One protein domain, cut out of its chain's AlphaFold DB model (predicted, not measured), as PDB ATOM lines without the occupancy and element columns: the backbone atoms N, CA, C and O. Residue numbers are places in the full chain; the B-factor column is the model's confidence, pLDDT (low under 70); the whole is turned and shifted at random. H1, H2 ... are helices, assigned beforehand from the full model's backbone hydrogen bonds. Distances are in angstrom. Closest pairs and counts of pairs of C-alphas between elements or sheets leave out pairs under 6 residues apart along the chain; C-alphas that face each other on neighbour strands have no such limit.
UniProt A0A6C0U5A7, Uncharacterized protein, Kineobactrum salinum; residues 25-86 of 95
ATOM      1  N   SER A  25     -17.062 -17.103 -34.642       91.94
ATOM      2  CA  SER A  25     -17.695 -18.385 -34.302       91.94
ATOM      3  C   SER A  25     -17.556 -18.754 -32.821       91.94
ATOM      4  O   SER A  25     -18.487 -19.297 -32.227       91.94
ATOM      5  N   GLN A  26     -16.423 -18.434 -32.192       92.38
ATOM      6  CA  GLN A  26     -16.209 -18.695 -30.772       92.38
ATOM      7  C   GLN A  26     -17.030 -17.731 -29.914       92.38
ATOM      8  O   GLN A  26     -17.655 -18.166 -28.944       92.38
ATOM      9  N   VAL A  27     -17.123 -16.458 -30.315       93.56
ATOM     10  CA  VAL A  27     -18.041 -15.486 -29.697       93.56
ATOM     11  C   VAL A  27     -19.480 -16.000 -29.778       93.56
ATOM     12  O   VAL A  27     -20.159 -16.093 -28.756       93.56
ATOM     13  N   GLN A  28     -19.926 -16.427 -30.961       94.69
ATOM     14  CA  GLN A  28     -21.261 -16.989 -31.165       94.69
ATOM     15  C   GLN A  28     -21.524 -18.201 -30.272       94.69
ATOM     16  O   GLN A  28     -22.571 -18.287 -29.633       94.69
ATOM     17  N   ASN A  29     -20.572 -19.132 -30.190       94.62
ATOM     18  CA  ASN A  29     -20.712 -20.319 -29.356       94.62
ATOM     19  C   ASN A  29     -20.874 -19.965 -27.877       94.62
ATOM     20  O   ASN A  29     -21.707 -20.570 -27.203       94.62
ATOM     21  N   ILE A  30     -20.129 -18.975 -27.388       94.62
ATOM     22  CA  ILE A  30     -20.243 -18.492 -26.009       94.62
ATOM     23  C   ILE A  30     -21.609 -17.821 -25.791       94.62
ATOM     24  O   ILE A  30     -22.343 -18.192 -24.874       94.62
ATOM     25  N   PHE A  31     -22.010 -16.896 -26.667       94.88
ATOM     26  CA  PHE A  31     -23.277 -16.158 -26.546       94.88
ATOM     27  C   PHE A  31     -24.536 -17.011 -26.778       94.88
ATOM     28  O   PHE A  31     -25.622 -16.619 -26.351       94.88
ATOM     29  N   LEU A  32     -24.410 -18.181 -27.414       94.56
ATOM     30  CA  LEU A  32     -25.486 -19.170 -27.589       94.56
ATOM     31  C   LEU A  32     -25.465 -20.289 -26.537       94.56
ATOM     32  O   LEU A  32     -26.311 -21.185 -26.600       94.56
ATOM     33  N   GLY A  33     -24.506 -20.274 -25.605       93.25
ATOM     34  CA  GLY A  33     -24.342 -21.317 -24.588       93.25
ATOM     35  C   GLY A  33     -23.871 -22.665 -25.134       93.25
ATOM     36  O   GLY A  33     -24.031 -23.682 -24.467       93.25
ATOM     37  N   ARG A  34     -23.310 -22.696 -26.348       92.75
ATOM     38  CA  ARG A  34     -22.700 -23.893 -26.954       92.75
ATOM     39  C   ARG A  34     -21.296 -24.148 -26.408       92.75
ATOM     40  O   ARG A  34     -20.855 -25.289 -26.380       92.75
ATOM     41  N   SER A  35     -20.616 -23.090 -25.969       92.94
ATOM     42  CA  SER A  35     -19.364 -23.150 -25.215       92.94
ATOM     43  C   SER A  35     -19.486 -22.303 -23.952       92.94
ATOM     44  O   SER A  35     -20.127 -21.258 -23.957       92.94
ATOM     45  N   SER A  36     -18.855 -22.748 -22.869       91.81
ATOM     46  CA  SER A  36     -18.682 -21.959 -21.639       91.81
ATOM     47  C   SER A  36     -17.234 -21.513 -21.434       91.81
ATOM     48  O   SER A  36     -16.903 -21.014 -20.361       91.81
ATOM     49  N   TYR A  37     -16.370 -21.707 -22.433       91.69
ATOM     50  CA  TYR A  37     -14.928 -21.511 -22.313       91.69
ATOM     51  C   TYR A  37     -14.346 -20.751 -23.511       91.69
ATOM     52  O   TYR A  37     -14.759 -20.939 -24.662       91.69
ATOM     53  N   PHE A  38     -13.362 -19.900 -23.226       89.88
ATOM     54  CA  PHE A  38     -12.408 -19.388 -24.204       89.88
ATOM     55  C   PHE A  38     -11.501 -20.526 -24.710       89.88
ATOM     56  O   PHE A  38     -11.438 -21.592 -24.087       89.88
ATOM     57  N   PRO A  39     -10.773 -20.326 -25.823       82.75
ATOM     58  CA  PRO A  39      -9.627 -21.171 -26.144       82.75
ATOM     59  C   PRO A  39      -8.677 -21.232 -24.935       82.75
ATOM     60  O   PRO A  39      -8.383 -20.198 -24.342       82.75
ATOM     61  N   GLY A  40      -8.242 -22.430 -24.532       78.50
ATOM     62  CA  GLY A  40      -7.390 -22.608 -23.345       78.50
ATOM     63  C   GLY A  40      -8.135 -22.796 -22.014       78.50
ATOM     64  O   GLY A  40      -7.571 -22.519 -20.964       78.50
ATOM     65  N   GLU A  41      -9.392 -23.256 -22.048       81.50
ATOM     66  CA  GLU A  41     -10.164 -23.731 -20.876       81.50
ATOM     67  C   GLU A  41     -10.538 -22.672 -19.823       81.50
ATOM     68  O   GLU A  41     -11.114 -22.985 -18.780       81.50
ATOM     69  N   LEU A  42     -10.312 -21.387 -20.104       90.19
ATOM     70  CA  LEU A  42     -10.766 -20.309 -19.227       90.19
ATOM     71  C   LEU A  42     -12.267 -20.081 -19.370       90.19
ATOM     72  O   LEU A  42     -12.785 -19.915 -20.474       90.19
ATOM     73  N   ARG A  43     -12.981 -20.048 -18.244       91.88
ATOM     74  CA  ARG A  43     -14.438 -19.904 -18.237       91.88
ATOM     75  C   ARG A  43     -14.864 -18.529 -18.761       91.88
ATOM     76  O   ARG A  43     -14.457 -17.499 -18.229       91.88
ATOM     77  N   ALA A  44     -15.742 -18.526 -19.759       93.00
ATOM     78  CA  ALA A  44     -16.353 -17.331 -20.323       93.00
ATOM     79  C   ALA A  44     -17.736 -17.092 -19.701       93.00
ATOM     80  O   ALA A  44     -18.566 -18.000 -19.619       93.00
ATOM     81  N   ILE A  45     -17.995 -15.854 -19.279       92.88
ATOM     82  CA  ILE A  45     -19.302 -15.417 -18.782       92.88
ATOM     83  C   ILE A  45     -19.769 -14.282 -19.696       92.88
ATOM     84  O   ILE A  45     -19.329 -13.146 -19.510       92.88
ATOM     85  N   PRO A  46     -20.599 -14.566 -20.717       94.19
ATOM     86  CA  PRO A  46     -21.070 -13.526 -21.616       94.19
ATOM     87  C   PRO A  46     -22.013 -12.573 -20.886       94.19
ATOM     88  O   PRO A  46     -22.887 -12.993 -20.119       94.19
ATOM     89  N   VAL A  47     -21.854 -11.287 -21.180       94.12
ATOM     90  CA  VAL A  47     -22.758 -10.222 -20.758       94.12
ATOM     91  C   VAL A  47     -23.235  -9.512 -22.012       94.12
ATOM     92  O   VAL A  47     -22.435  -9.100 -22.847       94.12
ATOM     93  N   ASP A  48     -24.547  -9.409 -22.149       93.06
ATOM     94  CA  ASP A  48     -25.195  -8.765 -23.275       93.06
ATOM     95  C   ASP A  48     -25.551  -7.310 -22.945       93.06
ATOM     96  O   ASP A  48     -25.680  -6.903 -21.783       93.06
ATOM     97  N   GLN A  49     -25.710  -6.517 -23.994       92.69
ATOM     98  CA  GLN A  49     -26.140  -5.136 -23.891       92.69
ATOM     99  C   GLN A  49     -27.617  -5.052 -23.499       92.69
ATOM    100  O   GLN A  49     -28.374  -6.029 -23.534       92.69
ATOM    101  N   ALA A  50     -28.036  -3.852 -23.109       91.12
ATOM    102  CA  ALA A  50     -29.426  -3.577 -22.790       91.12
ATOM    103  C   ALA A  50     -30.370  -3.997 -23.931       91.12
ATOM    104  O   ALA A  50     -30.074  -3.778 -25.112       91.12
ATOM    105  N   GLU A  51     -31.530  -4.553 -23.570       88.19
ATOM    106  CA  GLU A  51     -32.523  -5.002 -24.548       88.19
ATOM    107  C   GLU A  51     -32.954  -3.862 -25.465       88.19
ATOM    108  O   GLU A  51     -33.334  -2.785 -25.007       88.19
ATOM    109  N   GLY A  52     -32.910  -4.111 -26.770       86.44
ATOM    110  CA  GLY A  52     -33.358  -3.157 -27.775       86.44
ATOM    111  C   GLY A  52     -32.378  -2.020 -28.059       86.44
ATOM    112  O   GLY A  52     -32.665  -1.247 -28.976       86.44
ATOM    113  N   SER A  53     -31.241  -1.946 -27.353       89.94
ATOM    114  CA  SER A  53     -30.169  -0.982 -27.635       89.94
ATOM    115  C   SER A  53     -29.607  -1.150 -29.049       89.94
ATOM    116  O   SER A  53     -29.625  -2.243 -29.624       89.94
ATOM    117  N   GLU A  54     -29.081  -0.063 -29.614       89.81
ATOM    118  CA  GLU A  54     -28.430  -0.095 -30.928       89.81
ATOM    119  C   GLU A  54     -27.234  -1.050 -30.936       89.81
ATOM    120  O   GLU A  54     -27.099  -1.843 -31.866       89.81
ATOM    121  N   THR A  55     -26.443  -1.070 -29.858       90.38
ATOM    122  CA  THR A  55     -25.300  -1.978 -29.704       90.38
ATOM    123  C   THR A  55     -25.723  -3.444 -29.711       90.38
ATOM    124  O   THR A  55     -25.103  -4.242 -30.409       90.38
ATOM    125  N   GLN A  56     -26.801  -3.818 -29.004       91.44
ATOM    126  CA  GLN A  56     -27.312  -5.195 -29.036       91.44
ATOM    127  C   GLN A  56     -27.744  -5.588 -30.455       91.44
ATOM    128  O   GLN A  56     -27.407  -6.665 -30.945       91.44
ATOM    129  N   ARG A  57     -28.490  -4.704 -31.131       91.06
ATOM    130  CA  ARG A  57     -28.982  -4.955 -32.494       91.06
ATOM    131  C   ARG A  57     -27.831  -5.098 -33.487       91.06
ATOM    132  O   ARG A  57     -27.874  -6.007 -34.313       91.06
ATOM    133  N   ALA A  58     -26.823  -4.232 -33.396       91.38
ATOM    134  CA  ALA A  58     -25.636  -4.283 -34.239       91.38
ATOM    135  C   ALA A  58     -24.826  -5.560 -33.981       91.38
ATOM    136  O   ALA A  58     -24.546  -6.293 -34.921       91.38
ATOM    137  N   PHE A  59     -24.564  -5.907 -32.717       93.19
ATOM    138  CA  PHE A  59     -23.864  -7.142 -32.352       93.19
ATOM    139  C   PHE A  59     -24.570  -8.393 -32.895       93.19
ATOM    140  O   PHE A  59     -23.942  -9.273 -33.483       93.19
ATOM    141  N   TYR A  60     -25.892  -8.466 -32.758       93.38
ATOM    142  CA  TYR A  60     -26.656  -9.619 -33.230       93.38
ATOM    143  C   TYR A  60     -26.668  -9.734 -34.758       93.38
ATOM    144  O   TYR A  60     -26.529 -10.829 -35.303       93.38
ATOM    145  N   ARG A  61     -26.774  -8.606 -35.459       90.69
ATOM    146  CA  ARG A  61     -26.713  -8.580 -36.921       90.69
ATOM    147  C   ARG A  61     -25.311  -8.926 -37.432       90.69
ATOM    148  O   ARG A  61     -25.187  -9.821 -38.261       90.69
ATOM    149  N   ASP A  62     -24.288  -8.245 -36.924       89.88
ATOM    150  CA  ASP A  62     -22.955  -8.219 -37.535       89.88
ATOM    151  C   ASP A  62     -22.043  -9.337 -37.013       89.88
ATOM    152  O   ASP A  62     -21.227  -9.864 -37.765       89.88
ATOM    153  N   VAL A  63     -22.194  -9.741 -35.745       91.19
ATOM    154  CA  VAL A  63     -21.363 -10.793 -35.128       91.19
ATOM    155  C   VAL A  63     -22.107 -12.119 -35.033       91.19
ATOM    156  O   VAL A  63     -21.532 -13.170 -35.323       91.19
ATOM    157  N   MET A  64     -23.384 -12.092 -34.636       92.81
ATOM    158  CA  MET A  64     -24.169 -13.323 -34.483       92.81
ATOM    159  C   MET A  64     -24.790 -13.808 -35.795       92.81
ATOM    160  O   MET A  64     -25.101 -14.991 -35.903       92.81
ATOM    161  N   GLY A  65     -24.996 -12.923 -36.775       92.31
ATOM    162  CA  GLY A  65     -25.717 -13.245 -38.010       92.31
ATOM    163  C   GLY A  65     -27.177 -13.654 -37.768       92.31
ATOM    164  O   GLY A  65     -27.764 -14.378 -38.572       92.31
ATOM    165  N   GLN A  66     -27.763 -13.245 -36.637       91.56
ATOM    166  CA  GLN A  66     -29.104 -13.638 -36.205       91.56
ATOM    167  C   GLN A  66     -29.892 -12.421 -35.728       91.56
ATOM    168  O   GLN A  66     -29.364 -11.504 -35.114       91.56
ATOM    169  N   SER A  67     -31.201 -12.421 -35.958       89.94
ATOM    170  CA  SER A  67     -32.086 -11.400 -35.400       89.94
ATOM    171  C   SER A  67     -32.272 -11.577 -33.881       89.94
ATOM    172  O   SER A  67     -32.234 -12.705 -33.374       89.94
ATOM    173  N   PRO A  68     -32.600 -10.499 -33.140       89.44
ATOM    174  CA  PRO A  68     -32.979 -10.596 -31.726       89.44
ATOM    175  C   PRO A  68     -34.109 -11.591 -31.447       89.44
ATOM    176  O   PRO A  68     -34.088 -12.281 -30.430       89.44
ATOM    177  N   ALA A  69     -35.064 -11.725 -32.368       91.31
ATOM    178  CA  ALA A  69     -36.145 -12.698 -32.251       91.31
ATOM    179  C   ALA A  69     -35.639 -14.150 -32.320       91.31
ATOM    180  O   ALA A  69     -36.087 -14.990 -31.539       91.31
ATOM    181  N   GLN A  70     -34.677 -14.449 -33.201       93.88
ATOM    182  CA  GLN A  70     -34.063 -15.779 -33.300       93.88
ATOM    183  C   GLN A  70     -33.254 -16.123 -32.045       93.88
ATOM    184  O   GLN A  70     -33.403 -17.225 -31.517       93.88
ATOM    185  N   ILE A  71     -32.462 -15.179 -31.524       93.75
ATOM    186  CA  ILE A  71     -31.713 -15.368 -30.270       93.75
ATOM    187  C   ILE A  71     -32.670 -15.600 -29.093       93.75
ATOM    188  O   ILE A  71     -32.474 -16.520 -28.298       93.75
ATOM    189  N   LYS A  72     -33.758 -14.824 -29.015       92.12
ATOM    190  CA  LYS A  72     -34.800 -15.006 -27.997       92.12
ATOM    191  C   LYS A  72     -35.450 -16.386 -28.093       92.12
ATOM    192  O   LYS A  72     -35.559 -17.068 -27.082       92.12
ATOM    193  N   SER A  73     -35.824 -16.822 -29.297       95.06
ATOM    194  CA  SER A  73     -36.406 -18.149 -29.538       95.06
ATOM    195  C   SER A  73     -35.456 -19.286 -29.134       95.06
ATOM    196  O   SER A  73     -35.873 -20.227 -28.450       95.06
ATOM    197  N   HIS A  74     -34.166 -19.169 -29.476       95.06
ATOM    198  CA  HIS A  74     -33.120 -20.116 -29.068       95.06
ATOM    199  C   HIS A  74     -33.068 -20.273 -27.546       95.06
ATOM    200  O   HIS A  74     -33.139 -21.390 -27.026       95.06
ATOM    201  N   TRP A  75     -33.029 -19.156 -26.818       95.06
ATOM    202  CA  TRP A  75     -32.969 -19.182 -25.360       95.06
ATOM    203  C   TRP A  75     -34.280 -19.604 -24.697       95.06
ATOM    204  O   TRP A  75     -34.227 -20.297 -23.683       95.06
ATOM    205  N   SER A  76     -35.441 -19.304 -25.288       95.56
ATOM    206  CA  SER A  76     -36.719 -19.874 -24.844       95.56
ATOM    207  C   SER A  76     -36.664 -21.400 -24.869       95.56
ATOM    208  O   SER A  76     -36.956 -22.037 -23.858       95.56
ATOM    209  N   LYS A  77     -36.202 -22.001 -25.974       94.62
ATOM    210  CA  LYS A  77     -36.062 -23.461 -26.088       94.62
ATOM    211  C   LYS A  77     -35.122 -24.038 -25.025       94.62
ATOM    212  O   LYS A  77     -35.439 -25.062 -24.424       94.62
ATOM    213  N   ILE A  78     -33.976 -23.400 -24.775       94.06
ATOM    214  CA  ILE A  78     -33.022 -23.869 -23.759       94.06
ATOM    215  C   ILE A  78     -33.635 -23.812 -22.357       94.06
ATOM    216  O   ILE A  78     -33.559 -24.815 -21.643       94.06
ATOM    217  N   LEU A  79     -34.280 -22.695 -22.001       93.75
ATOM    218  CA  LEU A  79     -34.928 -22.498 -20.702       93.75
ATOM    219  C   LEU A  79     -36.000 -23.560 -20.437       93.75
ATOM    220  O   LEU A  79     -35.993 -24.164 -19.368       93.75
ATOM    221  N   PHE A  80     -36.850 -23.857 -21.424       93.25
ATOM    222  CA  PHE A  80     -37.871 -24.906 -21.295       93.25
ATOM    223  C   PHE A  80     -37.283 -26.309 -21.112       93.25
ATOM    224  O   PHE A  80     -37.908 -27.155 -20.485       93.25
ATOM    225  N   THR A  81     -36.077 -26.563 -21.627       93.81
ATOM    226  CA  THR A  81     -35.382 -27.850 -21.431       93.81
ATOM    227  C   THR A  81     -34.500 -27.897 -20.181       93.81
ATOM    228  O   THR A  81     -33.889 -28.928 -19.923       93.81
ATOM    229  N   GLY A  82     -34.377 -26.797 -19.427       90.44
ATOM    230  CA  GLY A  82     -33.520 -26.719 -18.236       90.44
ATOM    231  C   GLY A  82     -32.013 -26.803 -18.520       90.44
ATOM    232  O   GLY A  82     -31.230 -27.038 -17.604       90.44
ATOM    233  N   ARG A  83     -31.581 -26.619 -19.775       87.06
ATOM    234  CA  ARG A  83     -30.193 -26.876 -20.216       87.06
ATOM    235  C   ARG A  83     -29.253 -25.672 -20.144       87.06
ATOM    236  O   ARG A  83     -28.126 -25.750 -20.616       87.06
ATOM    237  N   GLY A  84     -29.702 -24.549 -19.593       87.81
ATOM    238  CA  GLY A  84     -28.876 -23.352 -19.483       87.81
ATOM    239  C   GLY A  84     -29.682 -22.082 -19.274       87.81
ATOM    240  O   GLY A  84     -30.904 -22.110 -19.125       87.81
ATOM    241  N   ARG A  85     -28.971 -20.955 -19.259       89.88
ATOM    242  CA  ARG A  85     -29.544 -19.618 -19.098       89.88
ATOM    243  C   ARG A  85     -28.929 -18.667 -20.125       89.88
ATOM    244  O   ARG A  85     -27.749 -18.833 -20.434       89.88
ATOM    245  N   PRO A  86     -29.706 -17.694 -20.629       92.06
ATOM    246  CA  PRO A  86     -29.172 -16.668 -21.514       92.06
ATOM    247  C   PRO A  86     -28.087 -15.831 -20.819       92.06
ATOM    248  O   PRO A  86     -28.052 -15.796 -19.582       92.06
TER     249      PRO A  86
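What this domain is: This is residues 25 to 86 of the 95 residues of an uncharacterized protein of Kineobactrum salinum (UniProt A0A6C0U5A7). Two helices, H2 and H3, joined by a tight link, make an L-shaped corner, and the short helix H1 sits near the last residue of H2. A long loop, residues 32 to 53, leaves H1, turns round about Gly 40 and runs back along the length of the domain to H2, while the tail after H3, residues 81 to 86, folds back toward H3. The printed part has 62 residues with three named helices, in the order H1, H2, H3, and no named strand; its class is all helix, with 31 residues in the helices. The whole is compact, with a radius of gyration of the C-alphas of 11.8 A, and the C-alphas span 31 by 26 by 18 A.

Where its parts are: Begin with the longest helix, H3, residues 68 to 80: find C-alpha 68 at (-32.979, -10.596, -31.726), and from there the helix runs 18.4 A to C-alpha 80 at (-37.871, -24.906, -21.295). Before it in the chain is H2, residues 54 to 64, which runs 14.3 A from C-alpha 54 at (-28.430, -0.095, -30.928) to C-alpha 64. The printed part opens with H1, residues 25 to 31, whose first C-alpha is at (-17.695, -18.385, -34.302); it measures 9.8 A from first to last C-alpha.

How they stand to each other: Start again at H3 and look at its first residue, where H2 and H3 are close but not clearly touching: their closest C-alphas, those of Tyr 60 and Pro 68, are 6.6 A apart. The lines of these two helices are about perpendicular, at 76 degrees. Next look at Met 64, the last residue of H2, where H1 and H2 only just touch, with 3 pairs of C-alphas within 8 A; the closest C-alphas, those of Gln 28 and Met 64, are 5.7 A apart. H1 and H2 run opposite ways at a steep tilt of 47 degrees. H1 and H3 are apart. In H1, H2 and H3 every O i to N i+4 pair is within hydrogen-bond range.

The domain as a whole: For the largest distance, look at the C-alphas of Gly 40 and Gly 52, the two farthest apart in the domain, at 32.7 A. Of the links, H1 to H2 is long, with 22 residues, and their C-alphas lie 4 to 20 A from the mean of all C-alphas; H2 to H3 is tight, with 3 residues. From the first to the last printed C-alpha, Ser 25 to Pro 86, you will find 17.3 A. The printed part has no cut. In the B-factor column of this predicted model the mean pLDDT of the printed part is 91.6, and no printed residue is under 70.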